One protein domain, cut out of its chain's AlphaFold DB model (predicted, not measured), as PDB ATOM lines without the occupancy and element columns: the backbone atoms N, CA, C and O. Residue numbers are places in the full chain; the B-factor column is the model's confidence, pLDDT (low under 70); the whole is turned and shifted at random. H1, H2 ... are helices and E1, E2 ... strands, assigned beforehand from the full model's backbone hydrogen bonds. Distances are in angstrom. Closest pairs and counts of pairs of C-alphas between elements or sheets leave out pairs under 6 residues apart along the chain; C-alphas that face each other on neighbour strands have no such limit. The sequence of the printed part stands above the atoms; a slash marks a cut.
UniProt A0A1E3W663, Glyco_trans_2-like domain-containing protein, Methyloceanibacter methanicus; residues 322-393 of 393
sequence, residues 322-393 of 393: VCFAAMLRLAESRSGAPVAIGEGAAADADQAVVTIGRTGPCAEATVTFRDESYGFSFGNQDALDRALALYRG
ATOM      1  N   VAL A 322     -22.163  29.226 -39.869       95.38
ATOM      2  CA  VAL A 322     -21.999  28.284 -40.991       95.38
ATOM      3  C   VAL A 322     -22.156  26.837 -40.522       95.38
ATOM      4  O   VAL A 322     -22.898  26.082 -41.142       95.38
ATOM      5  N   CYS A 323     -21.544  26.451 -39.393       96.06
ATOM      6  CA  CYS A 323     -21.751  25.122 -38.810       96.06
ATOM      7  C   CYS A 323     -23.224  24.860 -38.477       96.06
ATOM      8  O   CYS A 323     -23.705  23.759 -38.708       96.06
ATOM      9  N   PHE A 324     -23.949  25.851 -37.951       96.19
ATOM     10  CA  PHE A 324     -25.379  25.711 -37.683       96.19
ATOM     11  C   PHE A 324     -26.159  25.448 -38.974       96.19
ATOM     12  O   PHE A 324     -26.868  24.450 -39.060       96.19
ATOM     13  N   ALA A 325     -25.968  26.277 -40.003       95.44
ATOM     14  CA  ALA A 325     -26.643  26.105 -41.287       95.44
ATOM     15  C   ALA A 325     -26.308  24.757 -41.951       95.44
ATOM     16  O   ALA A 325     -27.216  24.046 -42.379       95.44
ATOM     17  N   ALA A 326     -25.032  24.356 -41.971       96.62
ATOM     18  CA  ALA A 326     -24.605  23.055 -42.487       96.62
ATOM     19  C   ALA A 326     -25.221  21.893 -41.690       96.62
ATOM     20  O   ALA A 326     -25.653  20.906 -42.279       96.62
ATOM     21  N   MET A 327     -25.321  22.016 -40.362       96.88
ATOM     22  CA  MET A 327     -25.951  21.004 -39.511       96.88
ATOM     23  C   MET A 327     -27.443  20.842 -39.822       96.88
ATOM     24  O   MET A 327     -27.921  19.713 -39.878       96.88
ATOM     25  N   LEU A 328     -28.169  21.937 -40.077       96.00
ATOM     26  CA  LEU A 328     -29.577  21.877 -40.483       96.00
ATOM     27  C   LEU A 328     -29.757  21.181 -41.835       96.00
ATOM     28  O   LEU A 328     -30.596  20.292 -41.953       96.00
ATOM     29  N   ARG A 329     -28.934  21.526 -42.836       95.75
ATOM     30  CA  ARG A 329     -28.986  20.888 -44.165       95.75
ATOM     31  C   ARG A 329     -28.615  19.411 -44.105       95.75
ATOM     32  O   ARG A 329     -29.239  18.593 -44.774       95.75
ATOM     33  N   LEU A 330     -27.627  19.062 -43.280       96.62
ATOM     34  CA  LEU A 330     -27.264  17.671 -43.047       96.62
ATOM     35  C   LEU A 330     -28.420  16.919 -42.384       96.62
ATOM     36  O   LEU A 330     -28.778  15.843 -42.846       96.62
ATOM     37  N   ALA A 331     -29.027  17.486 -41.341       95.06
ATOM     38  CA  ALA A 331     -30.147  16.861 -40.650       95.06
ATOM     39  C   ALA A 331     -31.340  16.628 -41.596       95.06
ATOM     40  O   ALA A 331     -31.860  15.519 -41.626       95.06
ATOM     41  N   GLU A 332     -31.696  17.615 -42.428       94.31
ATOM     42  CA  GLU A 332     -32.736  17.512 -43.467       94.31
ATOM     43  C   GLU A 332     -32.452  16.398 -44.481       94.31
ATOM     44  O   GLU A 332     -33.311  15.569 -44.782       94.31
ATOM     45  N   SER A 333     -31.220  16.348 -44.997       94.06
ATOM     46  CA  SER A 333     -30.816  15.312 -45.949       94.06
ATOM     47  C   SER A 333     -30.845  13.919 -45.324       94.06
ATOM     48  O   SER A 333     -31.098  12.943 -46.030       94.06
ATOM     49  N   ARG A 334     -30.546  13.806 -44.026       93.50
ATOM     50  CA  ARG A 334     -30.460  12.529 -43.309       93.50
ATOM     51  C   ARG A 334     -31.818  12.031 -42.814       93.50
ATOM     52  O   ARG A 334     -32.000  10.818 -42.744       93.50
ATOM     53  N   SER A 335     -32.756  12.926 -42.502       91.88
ATOM     54  CA  SER A 335     -34.154  12.578 -42.208       91.88
ATOM     55  C   SER A 335     -34.974  12.323 -43.475       91.88
ATOM     56  O   SER A 335     -35.985  11.630 -43.418       91.88
ATOM     57  N   GLY A 336     -34.573  12.888 -44.620       90.81
ATOM     58  CA  GLY A 336     -35.367  12.850 -45.854       90.81
ATOM     59  C   GLY A 336     -36.622  13.731 -45.793       90.81
ATOM     60  O   GLY A 336     -37.520  13.585 -46.622       90.81
ATOM     61  N   ALA A 337     -36.695  14.633 -44.811       88.31
ATOM     62  CA  ALA A 337     -37.829  15.517 -44.571       88.31
ATOM     63  C   ALA A 337     -37.356  16.870 -44.014       88.31
ATOM     64  O   ALA A 337     -36.358  16.902 -43.286       88.31
ATOM     65  N   PRO A 338     -38.091  17.971 -44.272       87.25
ATOM     66  CA  PRO A 338     -37.763  19.280 -43.720       87.25
ATOM     67  C   PRO A 338     -37.604  19.252 -42.197       87.25
ATOM     68  O   PRO A 338     -38.382  18.606 -41.482       87.25
ATOM     69  N   VAL A 339     -36.610  19.991 -41.703       88.62
ATOM     70  CA  VAL A 339     -36.337  20.103 -40.268       88.62
ATOM     71  C   VAL A 339     -37.480  20.851 -39.583       88.62
ATOM     72  O   VAL A 339     -37.809  21.977 -39.963       88.62
ATOM     73  N   ALA A 340     -38.078  20.254 -38.552       88.69
ATOM     74  CA  ALA A 340     -39.095  20.929 -37.751       88.69
ATOM     75  C   ALA A 340     -38.428  21.916 -36.787       88.69
ATOM     76  O   ALA A 340     -37.561  21.529 -36.009       88.69
ATOM     77  N   ILE A 341     -38.830  23.187 -36.811       89.31
ATOM     78  CA  ILE A 341     -38.235  24.244 -35.980       89.31
ATOM     79  C   ILE A 341     -39.311  24.820 -35.059       89.31
ATOM     80  O   ILE A 341     -40.317  25.335 -35.547       89.31
ATOM     81  N   GLY A 342     -39.110  24.766 -33.740       84.75
ATOM     82  CA  GLY A 342     -40.082  25.321 -32.794       84.75
ATOM     83  C   GLY A 342     -39.670  25.266 -31.324       84.75
ATOM     84  O   GLY A 342     -38.716  24.588 -30.939       84.75
ATOM     85  N   GLU A 343     -40.412  25.990 -30.484       79.06
ATOM     86  CA  GLU A 343     -40.300  25.900 -29.024       79.06
ATOM     87  C   GLU A 343     -40.927  24.569 -28.567       79.06
ATOM     88  O   GLU A 343     -42.125  24.353 -28.730       79.06
ATOM     89  N   GLY A 344     -40.116  23.644 -28.041       65.19
ATOM     90  CA  GLY A 344     -40.601  22.342 -27.557       65.19
ATOM     91  C   GLY A 344     -41.093  21.379 -28.645       65.19
ATOM     92  O   GLY A 344     -41.930  20.526 -28.359       65.19
ATOM     93  N   ALA A 345     -40.600  21.512 -29.882       62.41
ATOM     94  CA  ALA A 345     -40.927  20.592 -30.965       62.41
ATOM     95  C   ALA A 345     -40.606  19.139 -30.556       62.41
ATOM     96  O   ALA A 345     -39.488  18.825 -30.148       62.41
ATOM     97  N   ALA A 346     -41.612  18.263 -30.619       61.91
ATOM     98  CA  ALA A 346     -41.444  16.857 -30.280       61.91
ATOM     99  C   ALA A 346     -40.661  16.154 -31.394       61.91
ATOM    100  O   ALA A 346     -41.025  16.254 -32.564       61.91
ATOM    101  N   ALA A 347     -39.596  15.449 -31.021       59.69
ATOM    102  CA  ALA A 347     -38.863  14.590 -31.937       59.69
ATOM    103  C   ALA A 347     -39.672  13.313 -32.193       59.69
ATOM    104  O   ALA A 347     -39.841  12.495 -31.288       59.69
ATOM    105  N   ASP A 348     -40.166  13.148 -33.418       69.00
ATOM    106  CA  ASP A 348     -40.379  11.808 -33.959       69.00
ATOM    107  C   ASP A 348     -39.002  11.180 -34.232       69.00
ATOM    108  O   ASP A 348     -38.046  11.893 -34.546       69.00
ATOM    109  N   ALA A 349     -38.873   9.861 -34.100       68.06
ATOM    110  CA  ALA A 349     -37.591   9.164 -34.210       68.06
ATOM    111  C   ALA A 349     -36.910   9.375 -35.577       68.06
ATOM    112  O   ALA A 349     -35.678   9.387 -35.656       68.06
ATOM    113  N   ASP A 350     -37.710   9.592 -36.624       78.12
ATOM    114  CA  ASP A 350     -37.250   9.742 -38.007       78.12
ATOM    115  C   ASP A 350     -37.202  11.202 -38.496       78.12
ATOM    116  O   ASP A 350     -36.707  11.467 -39.593       78.12
ATOM    117  N   GLN A 351     -37.653  12.172 -37.693       84.75
ATOM    118  CA  GLN A 351     -37.633  13.588 -38.065       84.75
ATOM    119  C   GLN A 351     -36.502  14.342 -37.357       84.75
ATOM    120  O   GLN A 351     -36.330  14.266 -36.143       84.75
ATOM    121  N   ALA A 352     -35.743  15.131 -38.119       89.06
ATOM    122  CA  ALA A 352     -34.815  16.098 -37.549       89.06
ATOM    123  C   ALA A 352     -35.580  17.285 -36.946       89.06
ATOM    124  O   ALA A 352     -36.431  17.892 -37.606       89.06
ATOM    125  N   VAL A 353     -35.241  17.652 -35.713       90.38
ATOM    126  CA  VAL A 353     -35.910  18.721 -34.970       90.38
ATOM    127  C   VAL A 353     -34.904  19.746 -34.463       90.38
ATOM    128  O   VAL A 353     -33.825  19.408 -33.985       90.38
ATOM    129  N   VAL A 354     -35.284  21.018 -34.530       90.81
ATOM    130  CA  VAL A 354     -34.589  22.133 -33.892       90.81
ATOM    131  C   VAL A 354     -35.464  22.658 -32.775       90.81
ATOM    132  O   VAL A 354     -36.486  23.306 -33.015       90.81
ATOM    133  N   THR A 355     -35.034  22.407 -31.543       90.00
ATOM    134  CA  THR A 355     -35.667  23.005 -30.369       90.00
ATOM    135  C   THR A 355     -35.037  24.360 -30.103       90.00
ATOM    136  O   THR A 355     -33.821  24.446 -29.923       90.00
ATOM    137  N   ILE A 356     -35.863  25.406 -30.060       89.00
ATOM    138  CA  ILE A 356     -35.425  26.759 -29.707       89.00
ATOM    139  C   ILE A 356     -35.830  27.055 -28.261       89.00
ATOM    140  O   ILE A 356     -37.007  27.002 -27.913       89.00
ATOM    141  N   GLY A 357     -34.844  27.369 -27.424       86.94
ATOM    142  CA  GLY A 357     -35.009  27.900 -26.075       86.94
ATOM    143  C   GLY A 357     -34.621  29.377 -26.012       86.94
ATOM    144  O   GLY A 357     -33.785  29.850 -26.784       86.94
ATOM    145  N   ARG A 358     -35.222  30.129 -25.085       84.50
ATOM    146  CA  ARG A 358     -34.970  31.568 -24.914       84.50
ATOM    147  C   ARG A 358     -34.609  31.894 -23.474       84.50
ATOM    148  O   ARG A 358     -35.321  31.503 -22.553       84.50
ATOM    149  N   THR A 359     -33.536  32.664 -23.298       79.94
ATOM    150  CA  THR A 359     -33.095  33.161 -21.988       79.94
ATOM    151  C   THR A 359     -32.728  34.639 -22.100       79.94
ATOM    152  O   THR A 359     -31.627  34.998 -22.525       79.94
ATOM    153  N   GLY A 360     -33.660  35.519 -21.722       84.38
ATOM    154  CA  GLY A 360     -33.496  36.965 -21.897       84.38
ATOM    155  C   GLY A 360     -33.370  37.334 -23.384       84.38
ATOM    156  O   GLY A 360     -34.213  36.899 -24.168       84.38
ATOM    157  N   PRO A 361     -32.355  38.119 -23.800       83.00
ATOM    158  CA  PRO A 361     -32.147  38.438 -25.211       83.00
ATOM    159  C   PRO A 361     -31.551  37.270 -26.011       83.00
ATOM    160  O   PRO A 361     -31.630  37.291 -27.232       83.00
ATOM    161  N   CYS A 362     -30.950  36.270 -25.360       88.75
ATOM    162  CA  CYS A 362     -30.259  35.173 -26.031       88.75
ATOM    163  C   CYS A 362     -31.232  34.077 -26.484       88.75
ATOM    164  O   CYS A 362     -32.210  33.771 -25.794       88.75
ATOM    165  N   ALA A 363     -30.894  33.427 -27.597       90.56
ATOM    166  CA  ALA A 363     -31.567  32.219 -28.061       90.56
ATOM    167  C   ALA A 363     -30.603  31.027 -28.039       90.56
ATOM    168  O   ALA A 363     -29.410  31.167 -28.314       90.56
ATOM    169  N   GLU A 364     -31.119  29.850 -27.722       92.94
ATOM    170  CA  GLU A 364     -30.406  28.580 -27.799       92.94
ATOM    171  C   GLU A 364     -31.142  27.687 -28.791       92.94
ATOM    172  O   GLU A 364     -32.355  27.531 -28.696       92.94
ATOM    173  N   ALA A 365     -30.423  27.120 -29.753       93.50
ATOM    174  CA  ALA A 365     -30.965  26.152 -30.691       93.50
ATOM    175  C   ALA A 365     -30.241  24.822 -30.508       93.50
ATOM    176  O   ALA A 365     -29.011  24.768 -30.545       93.50
ATOM    177  N   THR A 366     -31.005  23.749 -30.360       94.38
ATOM    178  CA  THR A 366     -30.474  22.386 -30.325       94.38
ATOM    179  C   THR A 366     -31.002  21.635 -31.532       94.38
ATOM    180  O   THR A 366     -32.215  21.478 -31.663       94.38
ATOM    181  N   VAL A 367     -30.097  21.197 -32.408       94.12
ATOM    182  CA  VAL A 367     -30.417  20.324 -33.544       94.12
ATOM    183  C   VAL A 367     -30.333  18.882 -33.067       94.12
ATOM    184  O   VAL A 367     -29.258  18.436 -32.666       94.12
ATOM    185  N   THR A 368     -31.449  18.167 -33.114       93.19
ATOM    186  CA  THR A 368     -31.571  16.777 -32.676       93.19
ATOM    187  C   THR A 368     -32.046  15.919 -33.837       93.19
ATOM    188  O   THR A 368     -33.016  16.251 -34.516       93.19
ATOM    189  N   PHE A 369     -31.367  14.801 -34.052       92.12
ATOM    190  CA  PHE A 369     -31.815  13.755 -34.959       92.12
ATOM    191  C   PHE A 369     -31.318  12.418 -34.416       92.12
ATOM    192  O   PHE A 369     -30.128  12.269 -34.125       92.12
ATOM    193  N   ARG A 370     -32.241  11.462 -34.258       87.75
ATOM    194  CA  ARG A 370     -32.008  10.198 -33.541       87.75
ATOM    195  C   ARG A 370     -31.500  10.455 -32.112       87.75
ATOM    196  O   ARG A 370     -32.107  11.233 -31.381       87.75
ATOM    197  N   ASP A 371     -30.419   9.803 -31.702       88.81
ATOM    198  CA  ASP A 371     -29.795   9.901 -30.379       88.81
ATOM    199  C   ASP A 371     -28.715  10.994 -30.281       88.81
ATOM    200  O   ASP A 371     -28.101  11.177 -29.228       88.81
ATOM    201  N   GLU A 372     -28.498  11.761 -31.351       93.44
ATOM    202  CA  GLU A 372     -27.499  12.825 -31.399       93.44
ATOM    203  C   GLU A 372     -28.136  14.212 -31.234       93.44
ATOM    204  O   GLU A 372     -29.233  14.491 -31.719       93.44
ATOM    205  N   SER A 373     -27.440  15.117 -30.539       93.12
ATOM    206  CA  SER A 373     -27.892  16.496 -30.322       93.12
ATOM    207  C   SER A 373     -26.730  17.485 -30.328       93.12
ATOM    208  O   SER A 373     -25.714  17.271 -29.664       93.12
ATOM    209  N   TYR A 374     -26.904  18.595 -31.044       94.25
ATOM    210  CA  TYR A 374     -25.877  19.611 -31.274       94.25
ATOM    211  C   TYR A 374     -26.393  21.007 -30.914       94.25
ATOM    212  O   TYR A 374     -27.378  21.478 -31.480       94.25
ATOM    213  N   GLY A 375     -25.723  21.667 -29.965       93.56
ATOM    214  CA  GLY A 375     -26.154  22.945 -29.397       93.56
ATOM    215  C   GLY A 375     -25.482  24.173 -30.017       93.56
ATOM    216  O   GLY A 375     -24.266  24.213 -30.236       93.56
ATOM    217  N   PHE A 376     -26.276  25.217 -30.227       94.81
ATOM    218  CA  PHE A 376     -25.866  26.514 -30.753       94.81
ATOM    219  C   PHE A 376     -26.471  27.638 -29.910       94.81
ATOM    220  O   PHE A 376     -27.650  27.610 -29.574       94.81
ATOM    221  N   SER A 377     -25.664  28.637 -29.563       94.00
ATOM    222  CA  SER A 377     -26.096  29.781 -28.752       94.00
ATOM    223  C   SER A 377     -25.999  31.053 -29.579       94.00
ATOM    224  O   SER A 377     -24.979  31.274 -30.229       94.00
ATOM    225  N   PHE A 378     -27.013  31.909 -29.514       94.56
ATOM    226  CA  PHE A 378     -27.143  33.146 -30.285       94.56
ATOM    227  C   PHE A 378     -27.289  34.343 -29.350       94.56
ATOM    228  O   PHE A 378     -27.946  34.266 -28.311       94.56
ATOM    229  N   GLY A 379     -26.647  35.456 -29.709       92.94
ATOM    230  CA  GLY A 379     -26.585  36.641 -28.850       92.94
ATOM    231  C   GLY A 379     -27.887  37.427 -28.820       92.94
ATOM    232  O   GLY A 379     -28.134  38.159 -27.866       92.94
ATOM    233  N   ASN A 380     -28.694  37.278 -29.867       90.62
ATOM    234  CA  ASN A 380     -30.016  37.860 -30.017       90.62
ATOM    235  C   ASN A 380     -30.848  37.046 -31.026       90.62
ATOM    236  O   ASN A 380     -30.328  36.146 -31.691       90.62
ATOM    237  N   GLN A 381     -32.140  37.369 -31.130       89.81
ATOM    238  CA  GLN A 381     -33.055  36.744 -32.091       89.81
ATOM    239  C   GLN A 381     -32.658  37.032 -33.550       89.81
ATOM    240  O   GLN A 381     -32.730  36.132 -34.376       89.81
ATOM    241  N   ASP A 382     -32.172  38.240 -33.856       90.62
ATOM    242  CA  ASP A 382     -31.736  38.616 -35.211       90.62
ATOM    243  C   ASP A 382     -30.617  37.699 -35.737       90.62
ATOM    244  O   ASP A 382     -30.684  37.195 -36.856       90.62
ATOM    245  N   ALA A 383     -29.622  37.382 -34.905       92.19
ATOM    246  CA  ALA A 383     -28.551  36.457 -35.259       92.19
ATOM    247  C   ALA A 383     -29.076  35.040 -35.548       92.19
ATOM    248  O   ALA A 383     -28.565  34.378 -36.452       92.19
ATOM    249  N   LEU A 384     -30.090  34.576 -34.807       93.00
ATOM    250  CA  LEU A 384     -30.751  33.297 -35.079       93.00
ATOM    251  C   LEU A 384     -31.518  33.344 -36.405       93.00
ATOM    252  O   LEU A 384     -31.337  32.461 -37.241       93.00
ATOM    253  N   ASP A 385     -32.319  34.385 -36.633       91.00
ATOM    254  CA  ASP A 385     -33.124  34.537 -37.848       91.00
ATOM    255  C   ASP A 385     -32.238  34.626 -39.101       91.00
ATOM    256  O   ASP A 385     -32.503  33.958 -40.104       91.00
ATOM    257  N   ARG A 386     -31.120  35.362 -39.028       91.44
ATOM    258  CA  ARG A 386     -30.120  35.424 -40.105       91.44
ATOM    259  C   ARG A 386     -29.431  34.078 -40.342       91.44
ATOM    260  O   ARG A 386     -29.175  33.722 -41.489       91.44
ATOM    261  N   ALA A 387     -29.150  33.304 -39.295       91.19
ATOM    262  CA  ALA A 387     -28.549  31.978 -39.447       91.19
ATOM    263  C   ALA A 387     -29.541  30.961 -40.048       91.19
ATOM    264  O   ALA A 387     -29.153  30.118 -40.854       91.19
ATOM    265  N   LEU A 388     -30.831  31.080 -39.719       91.44
ATOM    266  CA  LEU A 388     -31.908  30.327 -40.369       91.44
ATOM    267  C   LEU A 388     -32.093  30.735 -41.838       91.44
ATOM    268  O   LEU A 388     -32.416  29.885 -42.664       91.44
ATOM    269  N   ALA A 389     -31.865  32.004 -42.184       89.62
ATOM    270  CA  ALA A 389     -31.844  32.447 -43.576       89.62
ATOM    271  C   ALA A 389     -30.664  31.833 -44.351       89.62
ATOM    272  O   ALA A 389     -30.875  31.321 -45.444       89.62
ATOM    273  N   LEU A 390     -29.464  31.778 -43.752       87.62
ATOM    274  CA  LEU A 390     -28.294  31.104 -44.339       87.62
ATOM    275  C   LEU A 390     -28.548  29.619 -44.636       87.62
ATOM    276  O   LEU A 390     -28.066  29.105 -45.639       87.62
ATOM    277  N   TYR A 391     -29.317  28.938 -43.786       88.25
ATOM    278  CA  TYR A 391     -29.772  27.568 -44.037       88.25
ATOM    279  C   TYR A 391     -30.670  27.459 -45.284       88.25
ATOM    280  O   TYR A 391     -30.539  26.499 -46.043       88.25
ATOM    281  N   ARG A 392     -31.559  28.434 -45.505       84.69
ATOM    282  CA  ARG A 392     -32.575  28.409 -46.572       84.69
ATOM    283  C   ARG A 392     -32.051  28.820 -47.953       84.69
ATOM    284  O   ARG A 392     -32.707  28.479 -48.936       84.69
ATOM    285  N   GLY A 393     -30.906  29.506 -48.034       69.38
ATOM    286  CA  GLY A 393     -30.243  29.883 -49.294       69.38
ATOM    287  C   GLY A 393     -30.340  31.359 -49.647       69.38
ATOM    288  O   GLY A 393     -31.055  31.696 -50.619       69.38
TER     289      GLY A 393
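AT A GLANCE: This is residues 322 to 393 of the 393 residues of the protein "Glyco_trans_2-like domain-containing protein" of Methyloceanibacter methanicus (UniProt A0A1E3W663). A twisted sheet of four strands, E1 to E4, has two helices, H1 and H2, over one face; the other face is bare. The helices meet near Ala 325 of H1 and Tyr 391 of H2. The printed part has 72 residues, with two named helices and four named strands in the order H1 E1 E2 E3 E4 H2; the class is mixed, helices and strands. The sheet is mixed, in the order E1 E2 E3 E4. The whole is compact, with a radius of gyration of the C-alphas of 11.4 A and spans of 32 by 25 by 15 A.

HOW THE PARTS SIT: Begin with H1, residues 322 to 335, and go on to edge strand E1, residues 340 to 342. E1 is parallel to E2, residues 353 to 359, with N 354 and O 340 2.8 A apart. E2 and E3, residues 362 to 369, form a hairpin, with N 357 and O 364 at 2.8 A. E3 and E4, residues 372 to 378, form another, with N 365 and O 376 at 2.8 A. E2 E3 E4 is a meander, each strand the antiparallel neighbour of the one before. H1 and H2, residues 381 to 392, are on the same face, making two layers, helices on one face of a sheet. Their heights over the sheet are 9.2 A and 10.1 A. H1 comes closest to E3 at the C-alphas of Ala 331 and Phe 369, 6.7 A apart; H2 does at Gln 381 and Ala 363, C-alphas 6.2 A apart. H2 touches H1 with residues 387 to 391 alone, at a steep tilt of 52 degrees, the same way; the closest C-alphas, of Ala 325 and Tyr 391, are 4.4 A apart. In H1 and H2 every O i to N i+4 pair is within hydrogen-bond range.

IN THESE COORDINATES: Find C-alpha 322 at (-21.999, 28.284, -40.991); from there H1 runs 19.9 A to C-alpha 335. E2, E3 and E4 measure 19.6 A, 23.3 A and 20.4 A. H2 runs 16.7 A to C-alpha 392 at (-32.575, 28.409, -46.572).

THE WHOLE: The two C-alphas farthest apart, of Gly 336 and Gly 360, are 34.0 A apart. The printed part has no cut and no long link. Look for pLDDT under 70 at residues 344 to 349 and 393.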